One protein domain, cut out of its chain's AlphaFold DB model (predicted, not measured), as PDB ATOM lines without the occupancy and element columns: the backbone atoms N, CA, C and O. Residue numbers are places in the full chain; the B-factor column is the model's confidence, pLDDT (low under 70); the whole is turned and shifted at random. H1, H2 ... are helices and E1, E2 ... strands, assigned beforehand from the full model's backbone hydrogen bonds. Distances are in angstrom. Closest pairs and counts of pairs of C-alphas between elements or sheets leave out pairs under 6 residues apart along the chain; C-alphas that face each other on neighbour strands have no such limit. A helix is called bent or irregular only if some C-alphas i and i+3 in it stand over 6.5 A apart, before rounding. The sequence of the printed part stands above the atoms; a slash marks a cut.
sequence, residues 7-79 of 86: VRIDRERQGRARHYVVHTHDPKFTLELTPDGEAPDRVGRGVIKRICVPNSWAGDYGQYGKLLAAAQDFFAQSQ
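AT A GLANCE: This is residues 7 to 79 of the 86 residues of an uncharacterized protein of Lacunisphaera limnophila (UniProt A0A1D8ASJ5). One strongly twisted sheet of four strands has a single helix, H1, lying slantwise over one face, while its other face is bare. Residues 55 to 60, in the link from E4 to H1, stick out as a free loop. The printed part has 73 residues with four named strands and one named helix, in the order E1, E2, E3, E4, H1. The sheet's order is E1, E2, E3, E4, all antiparallel, and the class is mixed, helices and strands. The whole is compact, with a radius of gyration of the C-alphas of 12.9 A and spans of 39 by 26 by 17 A.

HOW THE PARTS SIT: E1, residues 7 to 13, and E2, residues 16 to 23, form an antiparallel hairpin with 157 degrees between their directions; N 9 and O 20 are 2.8 A apart, within hydrogen-bond range. E2 and E3, residues 29 to 34, form the next antiparallel hairpin, at 152 degrees, with N 21 and O 31 at 2.8 A. E3 and E4, residues 47 to 52, form a third, at 156 degrees, with N 32 and O 50 at 2.8 A. The four strands make a meander, each strand the antiparallel neighbour of the one before. E1 and E4 are the edge strands and are apart. From edge to edge the strands' lines turn by 75 degrees. H1, residues 63 to 77, is on the sheet at a height over the sheet of 8.7 A, giving two layers, a helix on one face of a sheet. It lies over E2 and E3 and runs slantwise to the strands, at 44 degrees to E2 on the local plane. The closest C-alphas of E2 and H1 are those of Val 21 and Ala 71, 6.6 A apart. H1 and E4 are near each other, with 5 pairs of C-alphas within 10 A. In H1, 10 of 11 O i to N i+4 pairs are within hydrogen-bond range.

IN THESE COORDINATES: E1 begins at C-alpha 7, (81.441, 66.805, 71.333), and is 19.1 A long. E2 is the longest strand by residues, with 8, and measures 22.9 A. E3 measures 17.0 A and E4 14.9 A. H1 runs 22.3 A from C-alpha 63 to C-alpha 77, at (74.861, 67.403, 81.208). It is neither bent nor irregular, but only just: C-alphas 63 and 66 are 6.5 A apart.

THE WHOLE: The two C-alphas farthest apart are those of Pro 40 and Trp 57, at 41.3 A. The printed part has no cut. The link from E3 to E4, residues 35 to 46, is long. Mean pLDDT of the printed part is 87.0, and residues 56 to 59 are under 70.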
ATOM      1  N   VAL A   7      82.046  65.642  71.993       94.50
ATOM      2  CA  VAL A   7      81.441  66.805  71.333       94.50
ATOM      3  C   VAL A   7      79.985  66.491  71.026       94.50
ATOM      4  O   VAL A   7      79.691  65.425  70.481       94.50
ATOM      5  N   ARG A   8      79.074  67.418  71.350       93.88
ATOM      6  CA  ARG A   8      77.673  67.337  70.923       93.88
ATOM      7  C   ARG A   8      77.462  68.162  69.659       93.88
ATOM      8  O   ARG A   8      77.926  69.294  69.570       93.88
ATOM      9  N   ILE A   9      76.747  67.595  68.695       93.31
ATOM     10  CA  ILE A   9      76.309  68.272  67.479       93.31
ATOM     11  C   ILE A   9      74.791  68.150  67.410       93.31
ATOM     12  O   ILE A   9      74.255  67.051  67.249       93.31
ATOM     13  N   ASP A  10      74.115  69.288  67.492       90.75
ATOM     14  CA  ASP A  10      72.670  69.376  67.327       90.75
ATOM     15  C   ASP A  10      72.351  69.653  65.854       90.75
ATOM     16  O   ASP A  10      72.937  70.539  65.226       90.75
ATOM     17  N   ARG A  11      71.463  68.851  65.261       88.56
ATOM     18  CA  ARG A  11      71.010  69.034  63.877       88.56
ATOM     19  C   ARG A  11      69.497  69.018  63.805       88.56
ATOM     20  O   ARG A  11      68.865  68.031  64.174       88.56
ATOM     21  N   GLU A  12      68.930  70.054  63.210       82.88
ATOM     22  CA  GLU A  12      67.517  70.079  62.846       82.88
ATOM     23  C   GLU A  12      67.338  69.578  61.410       82.88
ATOM     24  O   GLU A  12      67.927  70.093  60.457       82.88
ATOM     25  N   ARG A  13      66.534  68.526  61.233       76.19
ATOM     26  CA  ARG A  13      66.167  67.990  59.914       76.19
ATOM     27  C   ARG A  13      64.672  67.704  59.901       76.19
ATOM     28  O   ARG A  13      64.200  66.893  60.689       76.19
ATOM     29  N   GLN A  14      63.944  68.330  58.971       72.00
ATOM     30  CA  GLN A  14      62.506  68.088  58.748       72.00
ATOM     31  C   GLN A  14      61.664  68.200  60.040       72.00
ATOM     32  O   GLN A  14      60.832  67.342  60.322       72.00
ATOM     33  N   GLY A  15      61.930  69.217  60.868       71.88
ATOM     34  CA  GLY A  15      61.202  69.445  62.123       71.88
ATOM     35  C   GLY A  15      61.507  68.448  63.248       71.88
ATOM     36  O   GLY A  15      60.848  68.485  64.281       71.88
ATOM     37  N   ARG A  16      62.494  67.556  63.080       71.31
ATOM     38  CA  ARG A  16      62.989  66.674  64.146       71.31
ATOM     39  C   ARG A  16      64.414  67.066  64.522       71.31
ATOM     40  O   ARG A  16      65.304  67.074  63.666       71.31
ATOM     41  N   ALA A  17      64.624  67.356  65.803       81.00
ATOM     42  CA  ALA A  17      65.954  67.522  66.370       81.00
ATOM     43  C   ALA A  17      66.636  66.150  66.471       81.00
ATOM     44  O   ALA A  17      66.063  65.188  66.988       81.00
ATOM     45  N   ARG A  18      67.851  66.049  65.934       86.62
ATOM     46  CA  ARG A  18      68.738  64.898  66.110       86.62
ATOM     47  C   ARG A  18      69.974  65.354  66.855       86.62
ATOM     48  O   ARG A  18      70.618  66.319  66.443       86.62
ATOM     49  N   HIS A  19      70.320  64.618  67.900       93.00
ATOM     50  CA  HIS A  19      71.496  64.906  68.697       93.00
ATOM     51  C   HIS A  19      72.558  63.858  68.420       93.00
ATOM     52  O   HIS A  19      72.302  62.655  68.498       93.00
ATOM     53  N   TYR A  20      73.755  64.321  68.088       94.88
ATOM     54  CA  TYR A  20      74.906  63.465  67.866       94.88
ATOM     55  C   TYR A  20      75.935  63.714  68.957       94.88
ATOM     56  O   TYR A  20      76.305  64.860  69.199       94.88
ATOM     57  N   VAL A  21      76.425  62.651  69.586       95.94
ATOM     58  CA  VAL A  21      77.594  62.696  70.466       95.94
ATOM     59  C   VAL A  21      78.747  62.001  69.759       95.94
ATOM     60  O   VAL A  21      78.621  60.862  69.312       95.94
ATOM     61  N   VAL A  22      79.870  62.701  69.633       96.06
ATOM     62  CA  VAL A  22      81.075  62.219  68.956       96.06
ATOM     63  C   VAL A  22      82.180  62.061  69.986       96.06
ATOM     64  O   VAL A  22      82.497  63.019  70.688       96.06
ATOM     65  N   HIS A  23      82.782  60.874  70.047       95.12
ATOM     66  CA  HIS A  23      84.031  60.658  70.768       95.12
ATOM     67  C   HIS A  23      85.199  60.852  69.798       95.12
ATOM     68  O   HIS A  23      85.321  60.146  68.794       95.12
ATOM     69  N   THR A  24      86.019  61.862  70.066       93.69
ATOM     70  CA  THR A  24      87.054  62.367  69.146       93.69
ATOM     71  C   THR A  24      88.419  61.704  69.333       93.69
ATOM     72  O   THR A  24      89.275  61.819  68.454       93.69
ATOM     73  N   HIS A  25      88.620  60.982  70.438       91.00
ATOM     74  CA  HIS A  25      89.834  60.214  70.712       91.00
ATOM     75  C   HIS A  25      89.618  58.718  70.466       91.00
ATOM     76  O   HIS A  25      88.484  58.273  70.305       91.00
ATOM     77  N   ASP A  26      90.695  57.937  70.410       88.19
ATOM     78  CA  ASP A  26      90.564  56.495  70.244       88.19
ATOM     79  C   ASP A  26      90.080  55.839  71.556       88.19
ATOM     80  O   ASP A  26      90.565  56.192  72.633       88.19
ATOM     81  N   PRO A  27      89.096  54.920  71.496       88.50
ATOM     82  CA  PRO A  27      88.401  54.462  70.294       88.50
ATOM     83  C   PRO A  27      87.346  55.479  69.816       88.50
ATOM     84  O   PRO A  27      86.461  55.896  70.567       88.50
ATOM     85  N   LYS A  28      87.426  55.888  68.545       91.00
ATOM     86  CA  LYS A  28      86.503  56.872  67.957       91.00
ATOM     87  C   LYS A  28      85.146  56.236  67.712       91.00
ATOM     88  O   LYS A  28      85.074  55.118  67.221       91.00
ATOM     89  N   PHE A  29      84.070  56.958  67.990       93.38
ATOM     90  CA  PHE A  29      82.723  56.533  67.613       93.38
ATOM     91  C   PHE A  29      81.769  57.720  67.561       93.38
ATOM     92  O   PHE A  29      82.075  58.833  67.996       93.38
ATOM     93  N   THR A  30      80.584  57.480  67.014       95.38
ATOM     94  CA  THR A  30      79.483  58.438  67.025       95.38
ATOM     95  C   THR A  30      78.216  57.770  67.529       95.38
ATOM     96  O   THR A  30      77.940  56.612  67.219       95.38
ATOM     97  N   LEU A  31      77.441  58.524  68.295       95.62
ATOM     98  CA  LEU A  31      76.183  58.116  68.888       95.62
ATOM     99  C   LEU A  31      75.087  59.079  68.440       95.62
ATOM    100  O   LEU A  31      75.262  60.290  68.521       95.62
ATOM    101  N   GLU A  32      73.963  58.552  67.973       95.31
ATOM    102  CA  GLU A  32      72.742  59.320  67.731       95.31
ATOM    103  C   GLU A  32      71.774  59.093  68.893       95.31
ATOM    104  O   GLU A  32      71.453  57.947  69.222       95.31
ATOM    105  N   LEU A  33      71.312  60.187  69.492       93.31
ATOM    106  CA  LEU A  33      70.426  60.220  70.650       93.31
ATOM    107  C   LEU A  33      69.181  61.053  70.342       93.31
ATOM    108  O   LEU A  33      69.233  62.060  69.628       93.31
ATOM    109  N   THR A  34      68.063  60.649  70.935       91.50
ATOM    110  CA  THR A  34      66.873  61.497  71.077       91.50
ATOM    111  C   THR A  34      66.589  61.728  72.557       91.50
ATOM    112  O   THR A  34      66.870  60.824  73.343       91.50
ATOM    113  N   PRO A  35      65.994  62.868  72.947       89.94
ATOM    114  CA  PRO A  35      65.497  63.063  74.306       89.94
ATOM    115  C   PRO A  35      64.588  61.906  74.737       89.94
ATOM    116  O   PRO A  35      63.841  61.355  73.920       89.94
ATOM    117  N   ASP A  36      64.688  61.519  76.003       88.25
ATOM    118  CA  ASP A  36      63.795  60.549  76.622       88.25
ATOM    119  C   ASP A  36      62.544  61.256  77.155       88.25
ATOM    120  O   ASP A  36      62.584  61.917  78.190       88.25
ATOM    121  N   GLY A  37      61.429  61.125  76.433       84.50
ATOM    122  CA  GLY A  37      60.162  61.762  76.799       84.50
ATOM    123  C   GLY A  37      59.525  61.212  78.078       84.50
ATOM    124  O   GLY A  37      58.684  61.898  78.655       84.50
ATOM    125  N   GLU A  38      59.937  60.022  78.524       86.81
ATOM    126  CA  GLU A  38      59.440  59.380  79.747       86.81
ATOM    127  C   GLU A  38      60.239  59.807  80.992       86.81
ATOM    128  O   GLU A  38      59.807  59.580  82.125       86.81
ATOM    129  N   ALA A  39      61.401  60.442  80.809       85.44
ATOM    130  CA  ALA A  39      62.202  60.945  81.917       85.44
ATOM    131  C   ALA A  39      61.512  62.144  82.609       85.44
ATOM    132  O   ALA A  39      60.823  62.926  81.947       85.44
ATOM    133  N   PRO A  40      61.723  62.362  83.925       82.75
ATOM    134  CA  PRO A  40      61.106  63.476  84.658       82.75
ATOM    135  C   PRO A  40      61.389  64.870  84.069       82.75
ATOM    136  O   PRO A  40      60.558  65.771  84.166       82.75
ATOM    137  N   ASP A  41      62.552  65.045  83.442       81.88
ATOM    138  CA  ASP A  41      63.001  66.260  82.754       81.88
ATOM    139  C   ASP A  41      62.692  66.252  81.240       81.88
ATOM    140  O   ASP A  41      63.034  67.200  80.535       81.88
ATOM    141  N   ARG A  42      62.035  65.195  80.737       81.06
ATOM    142  CA  ARG A  42      61.741  64.914  79.318       81.06
ATOM    143  C   ARG A  42      62.969  64.832  78.404       81.06
ATOM    144  O   ARG A  42      62.830  64.902  77.179       81.06
ATOM    145  N   VAL A  43      64.165  64.693  78.978       81.06
ATOM    146  CA  VAL A  43      65.418  64.542  78.227       81.06
ATOM    147  C   VAL A  43      66.200  63.325  78.699       81.06
ATOM    148  O   VAL A  43      66.634  62.518  77.869       81.06
ATOM    149  N   GLY A  44      66.353  63.179  80.012       86.44
ATOM    150  CA  GLY A  44      67.083  62.111  80.667       86.44
ATOM    151  C   GLY A  44      68.505  61.953  80.130       86.44
ATOM    152  O   GLY A  44      69.163  62.893  79.685       86.44
ATOM    153  N   ARG A  45      68.968  60.702  80.108       89.00
ATOM    154  CA  ARG A  45      70.234  60.290  79.476       89.00
ATOM    155  C   ARG A  45      70.157  60.173  77.948       89.00
ATOM    156  O   ARG A  45      71.147  59.819  77.306       89.00
ATOM    157  N   GLY A  46      68.991  60.467  77.371       89.50
ATOM    158  CA  GLY A  46      68.676  60.245  75.969       89.50
ATOM    159  C   GLY A  46      68.544  58.763  75.598       89.50
ATOM    160  O   GLY A  46      69.211  57.876  76.138       89.50
ATOM    161  N   VAL A  47      67.688  58.495  74.617       92.31
ATOM    162  CA  VAL A  47      67.483  57.172  74.026       92.31
ATOM    163  C   VAL A  47      68.417  57.008  72.836       92.31
ATOM    164  O   VAL A  47      68.334  57.758  71.860       92.31
ATOM    165  N   ILE A  48      69.292  56.003  72.896       93.81
ATOM    166  CA  ILE A  48      70.203  55.671  71.798       93.81
ATOM    167  C   ILE A  48      69.388  55.191  70.595       93.81
ATOM    168  O   ILE A  48      68.610  54.244  70.691       93.81
ATOM    169  N   LYS A  49      69.587  55.832  69.442       94.19
ATOM    170  CA  LYS A  49      68.981  55.430  68.164       94.19
ATOM    171  C   LYS A  49      69.964  54.743  67.237       94.19
ATOM    172  O   LYS A  49      69.562  53.880  66.462       94.19
ATOM    173  N   ARG A  50      71.241  55.124  67.292       94.44
ATOM    174  CA  ARG A  50      72.273  54.551  66.426       94.44
ATOM    175  C   ARG A  50      73.652  54.686  67.045       94.44
ATOM    176  O   ARG A  50      73.988  55.744  67.563       94.44
ATOM    177  N   ILE A  51      74.452  53.634  66.916       93.19
ATOM    178  CA  ILE A  51      75.871  53.616  67.266       93.19
ATOM    179  C   ILE A  51      76.652  53.395  65.969       93.19
ATOM    180  O   ILE A  51      76.358  52.468  65.217       93.19
ATOM    181  N   CYS A  52      77.637  54.245  65.697       92.81
ATOM    182  CA  CYS A  52      78.574  54.085  64.591       92.81
ATOM    183  C   CYS A  52      79.984  53.925  65.156       92.81
ATOM    184  O   CYS A  52      80.552  54.881  65.686       92.81
ATOM    185  N   VAL A  53      80.538  52.722  65.022       90.44
ATOM    186  CA  VAL A  53      81.917  52.388  65.397       90.44
ATOM    187  C   VAL A  53      82.737  52.075  64.139       90.44
ATOM    188  O   VAL A  53      82.179  51.549  63.172       90.44
ATOM    189  N   PRO A  54      84.042  52.395  64.111       85.12
ATOM    190  CA  PRO A  54      84.947  51.949  63.065       85.12
ATOM    191  C   PRO A  54      84.914  50.428  62.934       85.12
ATOM    192  O   PRO A  54      84.928  49.710  63.935       85.12
ATOM    193  N   ASN A  55      84.898  49.942  61.694       76.44
ATOM    194  CA  ASN A  55      85.022  48.518  61.432       76.44
ATOM    195  C   ASN A  55      86.452  48.087  61.784       76.44
ATOM    196  O   ASN A  55      87.400  48.497  61.115       76.44
ATOM    197  N   SER A  56      86.609  47.306  62.849       66.56
ATOM    198  CA  SER A  56      87.900  46.746  63.240       66.56
ATOM    199  C   SER A  56      87.886  45.245  63.006       66.56
ATOM    200  O   SER A  56      87.045  44.530  63.548       66.56
ATOM    201  N   TRP A  57      88.852  44.769  62.223       56.16
ATOM    202  CA  TRP A  57      89.035  43.347  61.933       56.16
ATOM    203  C   TRP A  57      89.409  42.527  63.186       56.16
ATOM    204  O   TRP A  57      89.085  41.347  63.261       56.16
ATOM    205  N   ALA A  58      90.014  43.156  64.202       63.47
ATOM    206  CA  ALA A  58      90.409  42.529  65.470       63.47
ATOM    207  C   ALA A  58      89.684  43.126  66.699       63.47
ATOM    208  O   ALA A  58      90.149  42.989  67.827       63.47
ATOM    209  N   GLY A  59      88.598  43.877  66.488       65.81
ATOM    210  CA  GLY A  59      88.076  44.824  67.473       65.81
ATOM    211  C   GLY A  59      87.449  44.192  68.711       65.81
ATOM    212  O   GLY A  59      86.391  43.575  68.623       65.81
ATOM    213  N   ASP A  60      88.034  44.458  69.880       74.50
ATOM    214  CA  ASP A  60      87.318  44.354  71.150       74.50
ATOM    215  C   ASP A  60      86.248  45.456  71.194       74.50
ATOM    216  O   ASP A  60      86.548  46.636  71.390       74.50
ATOM    217  N   TYR A  61      84.987  45.089  70.959       80.25
ATOM    218  CA  TYR A  61      83.857  46.016  71.049       80.25
ATOM    219  C   TYR A  61      83.445  46.312  72.502       80.25
ATOM    220  O   TYR A  61      82.702  47.266  72.750       80.25
ATOM    221  N   GLY A  62      83.948  45.550  73.478       81.56
ATOM    222  CA  GLY A  62      83.674  45.750  74.900       81.56
ATOM    223  C   GLY A  62      84.180  47.096  75.419       81.56
ATOM    224  O   GLY A  62      83.529  47.715  76.265       81.56
ATOM    225  N   GLN A  63      85.275  47.615  74.855       81.75
ATOM    226  CA  GLN A  63      85.834  48.921  75.230       81.75
ATOM    227  C   GLN A  63      84.852  50.090  75.023       81.75
ATOM    228  O   GLN A  63      84.891  51.069  75.771       81.75
ATOM    229  N   TYR A  64      83.927  49.983  74.061       86.81
ATOM    230  CA  TYR A  64      82.937  51.029  73.801       86.81
ATOM    231  C   TYR A  64      81.861  51.089  74.887       86.81
ATOM    232  O   TYR A  64      81.298  52.154  75.108       86.81
ATOM    233  N   GLY A  65      81.590  49.998  75.614       86.31
ATOM    234  CA  GLY A  65      80.497  49.942  76.593       86.31
ATOM    235  C   GLY A  65      80.597  51.018  77.679       86.31
ATOM    236  O   GLY A  65      79.632  51.737  77.938       86.31
ATOM    237  N   LYS A  66      81.789  51.199  78.263       87.06
ATOM    238  CA  LYS A  66      82.032  52.250  79.270       87.06
ATOM    239  C   LYS A  66      81.914  53.655  78.672       87.06
ATOM    240  O   LYS A  66      81.391  54.560  79.318       87.06
ATOM    241  N   LEU A  67      82.372  53.828  77.433       90.94
ATOM    242  CA  LEU A  67      82.337  55.115  76.739       90.94
ATOM    243  C   LEU A  67      80.925  55.497  76.284       90.94
ATOM    244  O   LEU A  67      80.607  56.680  76.258       90.94
ATOM    245  N   LEU A  68      80.064  54.526  75.977       92.31
ATOM    246  CA  LEU A  68      78.655  54.763  75.655       92.31
ATOM    247  C   LEU A  68      77.883  55.287  76.871       92.31
ATOM    248  O   LEU A  68      77.133  56.251  76.737       92.31
ATOM    249  N   ALA A  69      78.118  54.718  78.059       91.69
ATOM    250  CA  ALA A  69      77.541  55.241  79.298       91.69
ATOM    251  C   ALA A  69      78.017  56.681  79.570       91.69
ATOM    252  O   ALA A  69      77.202  57.566  79.822       91.69
ATOM    253  N   ALA A  70      79.320  56.941  79.412       93.00
ATOM    254  CA  ALA A  70      79.874  58.289  79.540       93.00
ATOM    255  C   ALA A  70      79.297  59.271  78.499       93.00
ATOM    256  O   ALA A  70      79.028  60.423  78.829       93.00
ATOM    257  N   ALA A  71      79.056  58.824  77.263       93.81
ATOM    258  CA  ALA A  71      78.441  59.630  76.210       93.81
ATOM    259  C   ALA A  71      76.991  60.025  76.543       93.81
ATOM    260  O   ALA A  71      76.580  61.149  76.254       93.81
ATOM    261  N   GLN A  72      76.223  59.127  77.166       93.62
ATOM    262  CA  GLN A  72      74.871  59.422  77.650       93.62
ATOM    263  C   GLN A  72      74.880  60.408  78.829       93.62
ATOM    264  O   GLN A  72      74.090  61.350  78.850       93.62
ATOM    265  N   ASP A  73      75.804  60.246  79.782       93.56
ATOM    266  CA  ASP A  73      75.963  61.197  80.891       93.56
ATOM    267  C   ASP A  73      76.401  62.588  80.401       93.56
ATOM    268  O   ASP A  73      75.926  63.606  80.913       93.56
ATOM    269  N   PHE A  74      77.262  62.642  79.380       94.19
ATOM    270  CA  PHE A  74      77.630  63.878  78.690       94.19
ATOM    271  C   PHE A  74      76.432  64.513  77.976       94.19
ATOM    272  O   PHE A  74      76.240  65.728  78.034       94.19
ATOM    273  N   PHE A  75      75.597  63.711  77.312       93.25
ATOM    274  CA  PHE A  75      74.397  64.211  76.646       93.25
ATOM    275  C   PHE A  75      73.420  64.866  77.627       93.25
ATOM    276  O   PHE A  75      72.925  65.954  77.334       93.25
ATOM    277  N   ALA A  76      73.193  64.248  78.788       90.94
ATOM    278  CA  ALA A  76      72.346  64.810  79.839       90.94
ATOM    279  C   ALA A  76      72.903  66.141  80.379       90.94
ATOM    280  O   ALA A  76      72.169  67.112  80.519       90.94
ATOM    281  N   GLN A  77      74.215  66.212  80.632       89.31
ATOM    282  CA  GLN A  77      74.861  67.403  81.208       89.31
ATOM    283  C   GLN A  77      75.076  68.547  80.212       89.31
ATOM    284  O   GLN A  77      75.197  69.696  80.621       89.31
ATOM    285  N   SER A  78      75.158  68.255  78.915       87.94
ATOM    286  CA  SER A  78      75.396  69.274  77.888       87.94
ATOM    287  C   SER A  78      74.131  70.029  77.479       87.94
ATOM    288  O   SER A  78      74.212  70.935  76.646       87.94
ATOM    289  N   GLN A  79      72.946  69.636  77.964       81.12
ATOM    290  CA  GLN A  79      71.695  70.313  77.616       81.12
ATOM    291  C   GLN A  79      71.767  71.795  78.002       81.12
ATOM    292  O   GLN A  79      72.237  72.111  79.094       81.12
TER     293      GLN A  79